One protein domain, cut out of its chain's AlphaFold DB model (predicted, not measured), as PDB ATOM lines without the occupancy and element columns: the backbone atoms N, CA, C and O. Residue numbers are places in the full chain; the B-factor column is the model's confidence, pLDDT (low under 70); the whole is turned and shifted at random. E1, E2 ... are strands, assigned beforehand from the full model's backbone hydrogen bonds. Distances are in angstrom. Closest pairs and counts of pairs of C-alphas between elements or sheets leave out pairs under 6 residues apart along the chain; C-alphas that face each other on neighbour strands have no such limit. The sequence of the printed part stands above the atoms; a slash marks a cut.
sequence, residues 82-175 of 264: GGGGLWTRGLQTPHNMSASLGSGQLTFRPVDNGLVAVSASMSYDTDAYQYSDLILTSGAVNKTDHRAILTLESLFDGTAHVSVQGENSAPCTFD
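This is residues 82 to 175 of the 264 residues of an uncharacterized protein of Streptomyces griseofuscus (UniProt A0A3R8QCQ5). The domain is a single, twisted sheet of eight strands, E1 to E8, laid side by side in the order of the chain, an elongated slab one layer thick with no named helix over either face. The chain goes back and forth across it as a meander, each strand the antiparallel neighbour of the one before, and the links 91 to 96, 111 to 119 and 138 to 147 loop out at one end of the strands, with shorter turns at the other. The printed part has 94 residues, 50 of them in the eight named strands, and its class is all strand. It is only just loose, close to compact, with a radius of gyration of the C-alphas of 15.2 A and spans of 46 by 29 by 21 A.

The longest strands by residues are E4, residues 120 to 127 and 22.8 A from first to last C-alpha, and E6, residues 148 to 155 and 22.2 A. E5, residues 131 to 137, is 18.8 A long. C-alpha 120 is at (160.402, 136.618, 128.228) and C-alpha 127 at (158.525, 136.450, 150.916). E3 is residues 105 to 110, E2 residues 97 to 102, and E1 residues 85 to 90, beginning with C-alpha 85 at (174.911, 134.463, 136.230). E7 is residues 161 to 166, and E8, residues 172 to 174, ends with C-alpha 174 at (142.590, 129.741, 137.205).

E4 and E5 form an antiparallel hairpin at 173 degrees, with N 123 and O 135 2.9 A apart, within hydrogen-bond range. In the hairpin E5 and E6, at 168 degrees, N 136 and O 150 are 2.8 A apart. E6 and E7, a hairpin at 156 degrees, have N 149 and O 165 at 2.8 A. E7 and E8, a hairpin at 149 degrees, have N 174 and O 162 at 2.7 A. On the other side of E4, E3 forms a hairpin with it at 162 degrees; their C-alphas 107 and 121 face each other at 4.3 A, and N 106 and O 122 are 2.8 A apart. E2 and E3, a hairpin at 162 degrees, have N 98 and O 109 at 2.8 A. E1 and E2, a hairpin at 169 degrees, have N 86 and O 101 at 2.8 A. The edge strands E1 and E8 are apart.

From edge to edge the strands' lines turn by 80 degrees, while the way across the sheet turns by 6 degrees. The two C-alphas farthest apart, those of Pro 94 and Asp 157, are 47.9 A apart. The printed part has no cut and no long link. The mean pLDDT of the printed part is 80.3; residues 82 to 83, 91 to 94, 111 to 114 and 168 to 175 are under 70.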
ATOM      1  N   GLY A  82     174.282 144.640 137.352       50.12
ATOM      2  CA  GLY A  82     173.554 143.917 138.387       50.12
ATOM      3  C   GLY A  82     173.220 142.452 138.090       50.12
ATOM      4  O   GLY A  82     172.517 141.848 138.903       50.12
ATOM      5  N   GLY A  83     173.746 141.834 137.027       55.91
ATOM      6  CA  GLY A  83     173.356 140.475 136.616       55.91
ATOM      7  C   GLY A  83     174.471 139.428 136.662       55.91
ATOM      8  O   GLY A  83     174.957 139.005 135.615       55.91
ATOM      9  N   GLY A  84     174.859 138.955 137.850       71.19
ATOM     10  CA  GLY A  84     175.739 137.782 137.962       71.19
ATOM     11  C   GLY A  84     174.995 136.511 137.542       71.19
ATOM     12  O   GLY A  84     173.845 136.316 137.942       71.19
ATOM     13  N   GLY A  85     175.613 135.642 136.739       84.31
ATOM     14  CA  GLY A  85     174.911 134.463 136.230       84.31
ATOM     15  C   GLY A  85     175.582 133.737 135.070       84.31
ATOM     16  O   GLY A  85     176.705 134.052 134.670       84.31
ATOM     17  N   LEU A  86     174.867 132.742 134.549       87.44
ATOM     18  CA  LEU A  86     175.203 132.024 133.325       87.44
ATOM     19  C   LEU A  86     174.470 132.660 132.149       87.44
ATOM     20  O   LEU A  86     173.244 132.704 132.116       87.44
ATOM     21  N   TRP A  87     175.227 133.067 131.148       85.88
ATOM     22  CA  TRP A  87     174.743 133.579 129.882       85.88
ATOM     23  C   TRP A  87     175.098 132.598 128.782       85.88
ATOM     24  O   TRP A  87     176.219 132.097 128.717       85.88
ATOM     25  N   THR A  88     174.151 132.350 127.889       86.56
ATOM     26  CA  THR A  88     174.370 131.570 126.673       86.56
ATOM     27  C   THR A  88     173.843 132.346 125.478       86.56
ATOM     28  O   THR A  88     172.857 133.083 125.576       86.56
ATOM     29  N   ARG A  89     174.533 132.219 124.348       83.19
ATOM     30  CA  ARG A  89     174.197 132.878 123.087       83.19
ATOM     31  C   ARG A  89     174.133 131.812 122.007       83.19
ATOM     32  O   ARG A  89     175.104 131.096 121.775       83.19
ATOM     33  N   GLY A  90     172.971 131.694 121.381       72.75
ATOM     34  CA  GLY A  90     172.727 130.766 120.288       72.75
ATOM     35  C   GLY A  90     172.520 131.518 118.981       72.75
ATOM     36  O   GLY A  90     171.691 132.426 118.905       72.75
ATOM     37  N   LEU A  91     173.240 131.094 117.941       65.69
ATOM     38  CA  LEU A  91     172.888 131.402 116.558       65.69
ATOM     39  C   LEU A  91     171.628 130.602 116.215       65.69
ATOM     40  O   LEU A  91     171.707 129.413 115.913       65.69
ATOM     41  N   GLN A  92     170.463 131.236 116.300       59.88
ATOM     42  CA  GLN A  92     169.251 130.714 115.683       59.88
ATOM     43  C   GLN A  92     169.001 131.508 114.404       59.88
ATOM     44  O   GLN A  92     169.106 132.727 114.375       59.88
ATOM     45  N   THR A  93     168.728 130.826 113.298       56.28
ATOM     46  CA  THR A  93     168.302 131.501 112.067       56.28
ATOM     47  C   THR A  93     166.788 131.705 112.148       56.28
ATOM     48  O   THR A  93     166.087 130.728 112.413       56.28
ATOM     49  N   PRO A  94     166.247 132.918 111.924       68.75
ATOM     50  CA  PRO A  94     166.913 134.126 111.419       68.75
ATOM     51  C   PRO A  94     167.464 135.093 112.487       68.75
ATOM     52  O   PRO A  94     168.132 136.050 112.105       68.75
ATOM     53  N   HIS A  95     167.203 134.875 113.782       72.06
ATOM     54  CA  HIS A  95     167.571 135.805 114.861       72.06
ATOM     55  C   HIS A  95     168.377 135.145 115.975       72.06
ATOM     56  O   HIS A  95     167.987 134.112 116.522       72.06
ATOM     57  N   ASN A  96     169.453 135.804 116.392       75.81
ATOM     58  CA  ASN A  96     170.248 135.353 117.526       75.81
ATOM     59  C   ASN A  96     169.437 135.463 118.819       75.81
ATOM     60  O   ASN A  96     168.882 136.521 119.118       75.81
ATOM     61  N   MET A  97     169.412 134.396 119.616       79.12
ATOM     62  CA  MET A  97     168.763 134.385 120.926       79.12
ATOM     63  C   MET A  97     169.805 134.243 122.031       79.12
ATOM     64  O   MET A  97     170.791 133.517 121.908       79.12
ATOM     65  N   SER A  98     169.567 134.944 123.129       83.88
ATOM     66  CA  SER A  98     170.312 134.809 124.372       83.88
ATOM     67  C   SER A  98     169.399 134.290 125.468       83.88
ATOM     68  O   SER A  98     168.227 134.674 125.545       83.88
ATOM     69  N   ALA A  99     169.953 133.429 126.311       86.69
ATOM     70  CA  ALA A  99     169.335 133.022 127.558       86.69
ATOM     71  C   ALA A  99     170.284 133.352 128.707       86.69
ATOM     72  O   ALA A  99     171.488 133.084 128.612       86.69
ATOM     73  N   SER A 100     169.748 133.925 129.778       87.56
ATOM     74  CA  SER A 100     170.496 134.209 130.996       87.56
ATOM     75  C   SER A 100     169.813 133.596 132.204       87.56
ATOM     76  O   SER A 100     168.596 133.667 132.345       87.56
ATOM     77  N   LEU A 101     170.608 132.980 133.068       87.56
ATOM     78  CA  LEU A 101     170.191 132.466 134.361       87.56
ATOM     79  C   LEU A 101     170.998 133.187 135.437       87.56
ATOM     80  O   LEU A 101     172.213 133.010 135.518       87.56
ATOM     81  N   GLY A 102     170.330 133.974 136.271       83.81
ATOM     82  CA  GLY A 102     170.965 134.733 137.346       83.81
ATOM     83  C   GLY A 102     169.943 135.172 138.382       83.81
ATOM     84  O   GLY A 102     168.785 135.397 138.047       83.81
ATOM     85  N   SER A 103     170.357 135.255 139.648       77.75
ATOM     86  CA  SER A 103     169.531 135.794 140.742       77.75
ATOM     87  C   SER A 103     168.104 135.216 140.837       77.75
ATOM     88  O   SER A 103     167.163 135.943 141.124       77.75
ATOM     89  N   GLY A 104     167.924 133.914 140.567       78.44
ATOM     90  CA  GLY A 104     166.609 133.248 140.619       78.44
ATOM     91  C   GLY A 104     165.708 133.472 139.396       78.44
ATOM     92  O   GLY A 104     164.570 133.003 139.379       78.44
ATOM     93  N   GLN A 105     166.214 134.141 138.356       88.25
ATOM     94  CA  GLN A 105     165.494 134.423 137.120       88.25
ATOM     95  C   GLN A 105     166.180 133.768 135.916       88.25
ATOM     96  O   GLN A 105     167.395 133.858 135.732       88.25
ATOM     97  N   LEU A 106     165.373 133.137 135.067       91.12
ATOM     98  CA  LEU A 106     165.735 132.711 133.723       91.12
ATOM     99  C   LEU A 106     165.094 133.676 132.727       91.12
ATOM    100  O   LEU A 106     163.878 133.840 132.726       91.12
ATOM    101  N   THR A 107     165.890 134.304 131.874       89.62
ATOM    102  CA  THR A 107     165.416 135.286 130.894       89.62
ATOM    103  C   THR A 107     165.802 134.859 129.488       89.62
ATOM    104  O   THR A 107     166.911 134.380 129.265       89.62
ATOM    105  N   PHE A 108     164.905 135.079 128.531       88.00
ATOM    106  CA  PHE A 108     165.125 134.849 127.110       88.00
ATOM    107  C   PHE A 108     164.936 136.151 126.339       88.00
ATOM    108  O   PHE A 108     163.908 136.825 126.468       88.00
ATOM    109  N   ARG A 109     165.919 136.504 125.511       83.88
ATOM    110  CA  ARG A 109     165.894 137.737 124.719       83.88
ATOM    111  C   ARG A 109     166.598 137.550 123.375       83.88
ATOM    112  O   ARG A 109     167.681 136.963 123.353       83.88
ATOM    113  N   PRO A 110     166.070 138.094 122.269       78.25
ATOM    114  CA  PRO A 110     166.843 138.294 121.053       78.25
ATOM    115  C   PRO A 110     168.064 139.186 121.307       78.25
ATOM    116  O   PRO A 110     167.999 140.180 122.037       78.25
ATOM    117  N   VAL A 111     169.185 138.830 120.694       68.00
ATOM    118  CA  VAL A 111     170.424 139.619 120.742       68.00
ATOM    119  C   VAL A 111     170.288 140.874 119.875       68.00
ATOM    120  O   VAL A 111     170.846 141.918 120.208       68.00
ATOM    121  N   ASP A 112     169.492 140.796 118.806       69.81
ATOM    122  CA  ASP A 112     169.246 141.912 117.898       69.81
ATOM    123  C   ASP A 112     168.360 142.964 118.578       69.81
ATOM    124  O   ASP A 112     167.214 142.720 118.973       69.81
ATOM    125  N   ASN A 113     168.921 144.158 118.747       58.06
ATOM    126  CA  ASN A 113     168.269 145.245 119.459       58.06
ATOM    127  C   ASN A 113     167.009 145.704 118.696       58.06
ATOM    128  O   ASN A 113     167.091 146.038 117.517       58.06
ATOM    129  N   GLY A 114     165.857 145.752 119.373       60.78
ATOM    130  CA  GLY A 114     164.599 146.261 118.808       60.78
ATOM    131  C   GLY A 114     163.622 145.219 118.248       60.78
ATOM    132  O   GLY A 114     162.523 145.609 117.872       60.78
ATOM    133  N   LEU A 115     163.963 143.922 118.223       70.06
ATOM    134  CA  LEU A 115     163.007 142.864 117.837       70.06
ATOM    135  C   LEU A 115     162.066 142.458 118.976       70.06
ATOM    136  O   LEU A 115     160.901 142.157 118.749       70.06
ATOM    137  N   VAL A 116     162.585 142.430 120.200       70.25
ATOM    138  CA  VAL A 116     161.816 142.224 121.430       70.25
ATOM    139  C   VAL A 116     162.369 143.205 122.441       70.25
ATOM    140  O   VAL A 116     163.544 143.143 122.814       70.25
ATOM    141  N   ALA A 117     161.532 144.151 122.842       73.56
ATOM    142  CA  ALA A 117     161.920 145.189 123.780       73.56
ATOM    143  C   ALA A 117     161.747 144.756 125.243       73.56
ATOM    144  O   ALA A 117     162.419 145.310 126.115       73.56
ATOM    145  N   VAL A 118     160.877 143.773 125.502       85.25
ATOM    146  CA  VAL A 118     160.633 143.199 126.831       85.25
ATOM    147  C   VAL A 118     160.893 141.698 126.771       85.25
ATOM    148  O   VAL A 118     160.181 140.971 126.086       85.25
ATOM    149  N   SER A 119     161.923 141.231 127.469       87.75
ATOM    150  CA  SER A 119     162.311 139.817 127.473       87.75
ATOM    151  C   SER A 119     161.225 138.914 128.060       87.75
ATOM    152  O   SER A 119     160.517 139.307 128.989       87.75
ATOM    153  N   ALA A 120     161.142 137.682 127.559       91.00
ATOM    154  CA  ALA A 120     160.402 136.618 128.228       91.00
ATOM    155  C   ALA A 120     161.202 136.137 129.439       91.00
ATOM    156  O   ALA A 120     162.435 136.112 129.397       91.00
ATOM    157  N   SER A 121     160.530 135.739 130.514       93.38
ATOM    158  CA  SER A 121     161.229 135.277 131.711       93.38
ATOM    159  C   SER A 121     160.449 134.253 132.509       93.38
ATOM    160  O   SER A 121     159.224 134.227 132.480       93.38
ATOM    161  N   MET A 122     161.180 133.469 133.286       94.94
ATOM    162  CA  MET A 122     160.677 132.695 134.406       94.94
ATOM    163  C   MET A 122     161.399 133.182 135.663       94.94
ATOM    164  O   MET A 122     162.629 133.206 135.682       94.94
ATOM    165  N   SER A 123     160.665 133.595 136.688       93.44
ATOM    166  CA  SER A 123     161.232 134.067 137.954       93.44
ATOM    167  C   SER A 123     160.557 133.378 139.123       93.44
ATOM    168  O   SER A 123     159.340 133.204 139.120       93.44
ATOM    169  N   TYR A 124     161.361 133.013 140.114       91.56
ATOM    170  CA  TYR A 124     160.869 132.601 141.418       91.56
ATOM    171  C   TYR A 124     161.031 133.762 142.397       91.56
ATOM    172  O   TYR A 124     162.136 134.292 142.528       91.56
ATOM    173  N   ASP A 125     159.946 134.134 143.061       89.88
ATOM    174  CA  ASP A 125     159.938 135.132 144.125       89.88
ATOM    175  C   ASP A 125     159.359 134.514 145.397       89.88
ATOM    176  O   ASP A 125     158.522 133.614 145.351       89.88
ATOM    177  N   THR A 126     159.837 134.947 146.553       89.12
ATOM    178  CA  THR A 126     159.293 134.501 147.828       89.12
ATOM    179  C   THR A 126     159.497 135.568 148.882       89.12
ATOM    180  O   THR A 126     160.611 136.042 149.113       89.12
ATOM    181  N   ASP A 127     158.419 135.884 149.586       86.12
ATOM    182  CA  ASP A 127     158.525 136.450 150.916       86.12
ATOM    183  C   ASP A 127     158.520 135.277 151.892       86.12
ATOM    184  O   ASP A 127     157.521 134.561 151.997       86.12
ATOM    185  N   ALA A 128     159.647 135.067 152.580       79.50
ATOM    186  CA  ALA A 128     159.979 133.874 153.364       79.50
ATOM    187  C   ALA A 128     158.903 133.416 154.373       79.50
ATOM    188  O   ALA A 128     158.995 132.307 154.900       79.50
ATOM    189  N   TYR A 129     157.907 134.254 154.655       84.19
ATOM    190  CA  TYR A 129     156.837 133.986 155.610       84.19
ATOM    191  C   TYR A 129     155.417 134.129 155.048       84.19
ATOM    192  O   TYR A 129     154.474 133.843 155.783       84.19
ATOM    193  N   GLN A 130     155.232 134.582 153.805       87.62
ATOM    194  CA  GLN A 130     153.901 134.945 153.297       87.62
ATOM    195  C   GLN A 130     153.519 134.206 152.020       87.62
ATOM    196  O   GLN A 130     152.414 133.663 151.956       87.62
ATOM    197  N   TYR A 131     154.415 134.150 151.035       89.75
ATOM    198  CA  TYR A 131     154.112 133.552 149.738       89.75
ATOM    199  C   TYR A 131     155.358 133.060 148.999       89.75
ATOM    200  O   TYR A 131     156.502 133.417 149.304       89.75
ATOM    201  N   SER A 132     155.115 132.221 147.997       92.81
ATOM    202  CA  SER A 132     156.099 131.860 146.986       92.81
ATOM    203  C   SER A 132     155.440 131.846 145.616       92.81
ATOM    204  O   SER A 132     154.476 131.097 145.413       92.81
ATOM    205  N   ASP A 133     156.023 132.592 144.690       93.00
ATOM    206  CA  ASP A 133     155.525 132.770 143.339       93.00
ATOM    207  C   ASP A 133     156.501 132.181 142.334       93.00
ATOM    208  O   ASP A 133     157.703 132.447 142.360       93.00
ATOM    209  N   LEU A 134     155.966 131.423 141.384       94.38
ATOM    210  CA  LEU A 134     156.646 131.130 140.132       94.38
ATOM    211  C   LEU A 134     155.919 131.867 139.009       94.38
ATOM    212  O   LEU A 134     154.782 131.543 138.667       94.38
ATOM    213  N   ILE A 135     156.593 132.855 138.429       93.50
ATOM    214  CA  ILE A 135     156.039 133.743 137.409       93.50
ATOM    215  C   ILE A 135     156.676 133.409 136.065       93.50
ATOM    216  O   ILE A 135     157.899 133.406 135.932       93.50
ATOM    217  N   LEU A 136     155.848 133.177 135.051       93.94
ATOM    218  CA  LEU A 136     156.249 133.006 133.660       93.94
ATOM    219  C   LEU A 136     155.694 134.171 132.840       93.94
ATOM    220  O   LEU A 136     154.500 134.459 132.891       93.94
ATOM    221  N   THR A 137     156.543 134.829 132.054       93.06
ATOM    222  CA  THR A 137     156.149 135.942 131.185       93.06
ATOM    223  C   THR A 137     156.536 135.673 129.737       93.06
ATOM    224  O   THR A 137     157.634 135.192 129.453       93.06
ATOM    225  N   SER A 138     155.645 136.013 128.802       90.62
ATOM    226  CA  SER A 138     155.884 135.828 127.362       90.62
ATOM    227  C   SER A 138     156.891 136.812 126.764       90.62
ATOM    228  O   SER A 138     157.304 136.640 125.620       90.62
ATOM    229  N   GLY A 139     157.240 137.875 127.494       89.00
ATOM    230  CA  GLY A 139     157.863 139.058 126.910       89.00
ATOM    231  C   GLY A 139     156.916 139.796 125.958       89.00
ATOM    232  O   GLY A 139     155.735 139.448 125.843       89.00
ATOM    233  N   ALA A 140     157.437 140.825 125.293       85.06
ATOM    234  CA  ALA A 140     156.691 141.655 124.356       85.06
ATOM    235  C   ALA A 140     157.600 142.237 123.257       85.06
ATOM    236  O   ALA A 140     158.759 142.591 123.503       85.06
ATOM    237  N   VAL A 141     157.058 142.348 122.039       83.06
ATOM    238  CA  VAL A 141     157.774 142.854 120.855       83.06
ATOM    239  C   VAL A 141     158.170 144.317 121.067       83.06
ATOM    240  O   VAL A 141     159.352 144.648 120.972       83.06
ATOM    241  N   ASN A 142     157.226 145.172 121.473       81.81
ATOM    242  CA  ASN A 142     157.494 146.561 121.853       81.81
ATOM    243  C   ASN A 142     157.371 146.793 123.364       81.81
ATOM    244  O   ASN A 142     156.724 146.037 124.080       81.81
ATOM    245  N   LYS A 143     157.949 147.901 123.855       80.06
ATOM    246  CA  LYS A 143     157.855 148.300 125.278       80.06
ATOM    247  C   LYS A 143     156.433 148.637 125.727       80.06
ATOM    248  O   LYS A 143     156.173 148.689 126.920       80.06
ATOM    249  N   THR A 144     155.567 148.958 124.775       80.25
ATOM    250  CA  THR A 144     154.171 149.343 125.002       80.25
ATOM    251  C   THR A 144     153.201 148.188 124.793       80.25
ATOM    252  O   THR A 144     152.014 148.358 125.052       80.25
ATOM    253  N   ASP A 145     153.676 147.051 124.282       81.88
ATOM    254  CA  ASP A 145     152.826 145.896 124.017       81.88
ATOM    255  C   ASP A 145     152.598 145.113 125.310       81.88
ATOM    256  O   ASP A 145     153.475 145.033 126.168       81.88
ATOM    257  N   HIS A 146     151.424 144.500 125.429       81.81
ATOM    258  CA  HIS A 146     151.078 143.697 126.594       81.81
ATOM    259  C   HIS A 146     151.707 142.304 126.505       81.81
ATOM    260  O   HIS A 146     151.548 141.608 125.499       81.81
ATOM    261  N   ARG A 147     152.355 141.862 127.585       86.00
ATOM    262  CA  ARG A 147     152.772 140.457 127.758       86.00
ATOM    263  C   ARG A 147     151.690 139.615 128.429       86.00
ATOM    264  O   ARG A 147     150.895 140.122 129.221       86.00
ATOM    265  N   ALA A 148     151.702 138.320 128.141       87.19
ATOM    266  CA  ALA A 148     150.975 137.326 128.916       87.19
ATOM    267  C   ALA A 148     151.817 136.901 130.124       87.19
ATOM    268  O   ALA A 148     153.035 136.717 130.015       87.19
ATOM    269  N   ILE A 149     151.155 136.750 131.266       90.12
ATOM    270  CA  ILE A 149     151.754 136.384 132.546       90.12
ATOM    271  C   ILE A 149     150.988 135.180 133.090       90.12
ATOM    272  O   ILE A 149     149.759 135.203 133.132       90.12
ATOM    273  N   LEU A 150     151.718 134.146 133.491       91.62
ATOM    274  CA  LEU A 150     151.219 133.015 134.263       91.62
ATOM    275  C   LEU A 150     151.902 133.051 135.630       91.62
ATOM    276  O   LEU A 150     153.127 132.961 135.693       91.62
ATOM    277  N   THR A 151     151.120 133.145 136.697       91.25
ATOM    278  CA  THR A 151     151.621 133.108 138.073       91.25
ATOM    279  C   THR A 151     151.115 131.850 138.757       91.25
ATOM    280  O   THR A 151     149.926 131.543 138.710       91.25
ATOM    281  N   LEU A 152     152.031 131.113 139.373       91.81
ATOM    282  CA  LEU A 152     151.749 129.997 140.264       91.81
ATOM    283  C   LEU A 152     152.089 130.471 141.675       91.81
ATOM    284  O   LEU A 152     153.268 130.569 142.009       91.81
ATOM    285  N   GLU A 153     151.070 130.791 142.463       90.88
ATOM    286  CA  GLU A 153     151.231 131.383 143.790       90.88
ATOM    287  C   GLU A 153     150.829 130.382 144.876       90.88
ATOM    288  O   GLU A 153     149.771 129.742 144.819       90.88
ATOM    289  N   SER A 154     151.681 130.263 145.891       91.06
ATOM    290  CA  SER A 154     151.392 129.567 147.144       91.06
ATOM    291  C   SER A 154     151.408 130.568 148.291       91.06
ATOM    292  O   SER A 154     152.309 131.395 148.366       91.06
ATOM    293  N   LEU A 155     150.456 130.445 149.217       88.69
ATOM    294  CA  LEU A 155     150.230 131.381 150.320       88.69
ATOM    295  C   LEU A 155     150.319 130.662 151.673       88.69
ATOM    296  O   LEU A 155     149.862 129.526 151.802       88.69
ATOM    297  N   PHE A 156     150.883 131.328 152.683       85.44
ATOM    298  CA  PHE A 156     150.993 130.806 154.054       85.44
ATOM    299  C   PHE A 156     149.630 130.689 154.763       85.44
ATOM    300  O   PHE A 156     149.413 129.750 155.526       85.44
ATOM    301  N   ASP A 157     148.708 131.614 154.486       81.88
ATOM    302  CA  ASP A 157     147.347 131.646 155.040       81.88
ATOM    303  C   ASP A 157     146.351 132.059 153.943       81.88
ATOM    304  O   ASP A 157     145.927 133.210 153.832       81.88
ATOM    305  N   GLY A 158     146.066 131.124 153.036       80.00
ATOM    306  CA  GLY A 158     145.244 131.367 151.857       80.00
ATOM    307  C   GLY A 158     145.098 130.127 150.981       80.00
ATOM    308  O   GLY A 158     145.538 129.034 151.334       80.00
ATOM    309  N   THR A 159     144.456 130.293 149.826       81.12
ATOM    310  CA  THR A 159     144.358 129.226 148.820       81.12
ATOM    311  C   THR A 159     145.384 129.490 147.730       81.12
ATOM    312  O   THR A 159     145.380 130.562 147.124       81.12
ATOM    313  N   ALA A 160     146.265 128.518 147.497       84.31
ATOM    314  CA  ALA A 160     147.170 128.551 146.359       84.31
ATOM    315  C   ALA A 160     146.359 128.660 145.067       84.31
ATOM    316  O   ALA A 160     145.314 128.019 144.931       84.31
ATOM    317  N   HIS A 161     146.831 129.457 144.121       81.12
ATOM    318  CA  HIS A 161     146.116 129.648 142.875       81.12
ATOM    319  C   HIS A 161     147.069 129.798 141.701       81.12
ATOM    320  O   HIS A 161     148.241 130.146 141.830       81.12
ATOM    321  N   VAL A 162     146.526 129.510 140.526       87.19
ATOM    322  CA  VAL A 162     147.171 129.794 139.255       87.19
ATOM    323  C   VAL A 162     146.454 130.995 138.669       87.19
ATOM    324  O   VAL A 162     145.230 131.027 138.689       87.19
ATOM    325  N   SER A 163     147.151 131.996 138.150       85.25
ATOM    326  CA  SER A 163     146.513 133.099 137.426       85.25
ATOM    327  C   SER A 163     147.151 133.289 136.060       85.25
ATOM    328  O   SER A 163     148.361 133.167 135.901       85.25
ATOM    329  N   VAL A 164     146.315 133.552 135.057       84.19
ATOM    330  CA  VAL A 164     146.746 133.955 133.718       84.19
ATOM    331  C   VAL A 164     146.229 135.362 133.480       84.19
ATOM    332  O   VAL A 164     145.041 135.630 133.643       84.19
ATOM    333  N   GLN A 165     147.102 136.284 133.098       81.88
ATOM    334  CA  GLN A 165     146.709 137.673 132.891       81.88
ATOM    335  C   GLN A 165     147.494 138.342 131.771       81.88
ATOM    336  O   GLN A 165     148.643 137.998 131.498       81.88
ATOM    337  N   GLY A 166     146.863 139.323 131.130       80.12
ATOM    338  CA  GLY A 166     147.581 140.316 130.340       80.12
ATOM    339  C   GLY A 166     148.216 141.359 131.257       80.12
ATOM    340  O   GLY A 166     147.677 141.680 132.316       80.12
ATOM    341  N   GLU A 167     149.347 141.922 130.853       70.88
ATOM    342  CA  GLU A 167     149.975 143.041 131.555       70.88
ATOM    343  C   GLU A 167     149.005 144.225 131.682       70.88
ATOM    344  O   GLU A 167     148.488 144.721 130.680       70.88
ATOM    345  N   ASN A 168     148.752 144.664 132.919       69.50
ATOM    346  CA  ASN A 168     147.757 145.684 133.292       69.50
ATOM    347  C   ASN A 168     146.283 145.281 133.090       69.50
ATOM    348  O   ASN A 168     145.401 146.138 133.131       69.50
ATOM    349  N   SER A 169     145.999 143.996 132.880       65.69
ATOM    350  CA  SER A 169     144.636 143.456 132.925       65.69
ATOM    351  C   SER A 169     144.326 142.907 134.316       65.69
ATOM    352  O   SER A 169     145.236 142.559 135.067       65.69
ATOM    353  N   ALA A 170     143.041 142.808 134.661       62.84
ATOM    354  CA  ALA A 170     142.642 142.082 135.861       62.84
ATOM    355  C   ALA A 170     143.075 140.605 135.741       62.84
ATOM    356  O   ALA A 170     142.928 140.034 134.651       62.84
ATOM    357  N   PRO A 171     143.584 139.982 136.821       59.66
ATOM    358  CA  PRO A 171     143.945 138.576 136.796       59.66
ATOM    359  C   PRO A 171     142.754 137.710 136.386       59.66
ATOM    360  O   PRO A 171     141.668 137.837 136.954       59.66
ATOM    361  N   CYS A 172     142.944 136.801 135.427       59.31
ATOM    362  CA  CYS A 172     142.046 135.663 135.279       59.31
ATOM    363  C   CYS A 172     142.612 134.538 136.146       59.31
ATOM    364  O   CYS A 172     143.513 133.801 135.742       59.31
ATOM    365  N   THR A 173     142.139 134.460 137.387       51.94
ATOM    366  CA  THR A 173     142.533 133.397 138.310       51.94
ATOM    367  C   THR A 173     141.961 132.064 137.831       51.94
ATOM    368  O   THR A 173     140.750 131.873 137.751       51.94
ATOM    369  N   PHE A 174     142.851 131.141 137.497       51.34
ATOM    370  CA  PHE A 174     142.590 129.741 137.205       51.34
ATOM    371  C   PHE A 174     142.693 128.936 138.510       51.34
ATOM    372  O   PHE A 174     143.682 128.260 138.784       51.34
ATOM    373  N   ASP A 175     141.668 129.033 139.354       45.84
ATOM    374  CA  ASP A 175     141.536 128.160 140.522       45.84
ATOM    375  C   ASP A 175     140.924 126.821 140.080       45.84
ATOM    376  O   ASP A 175     139.722 126.711 139.821       45.84
TER     377      ASP A 175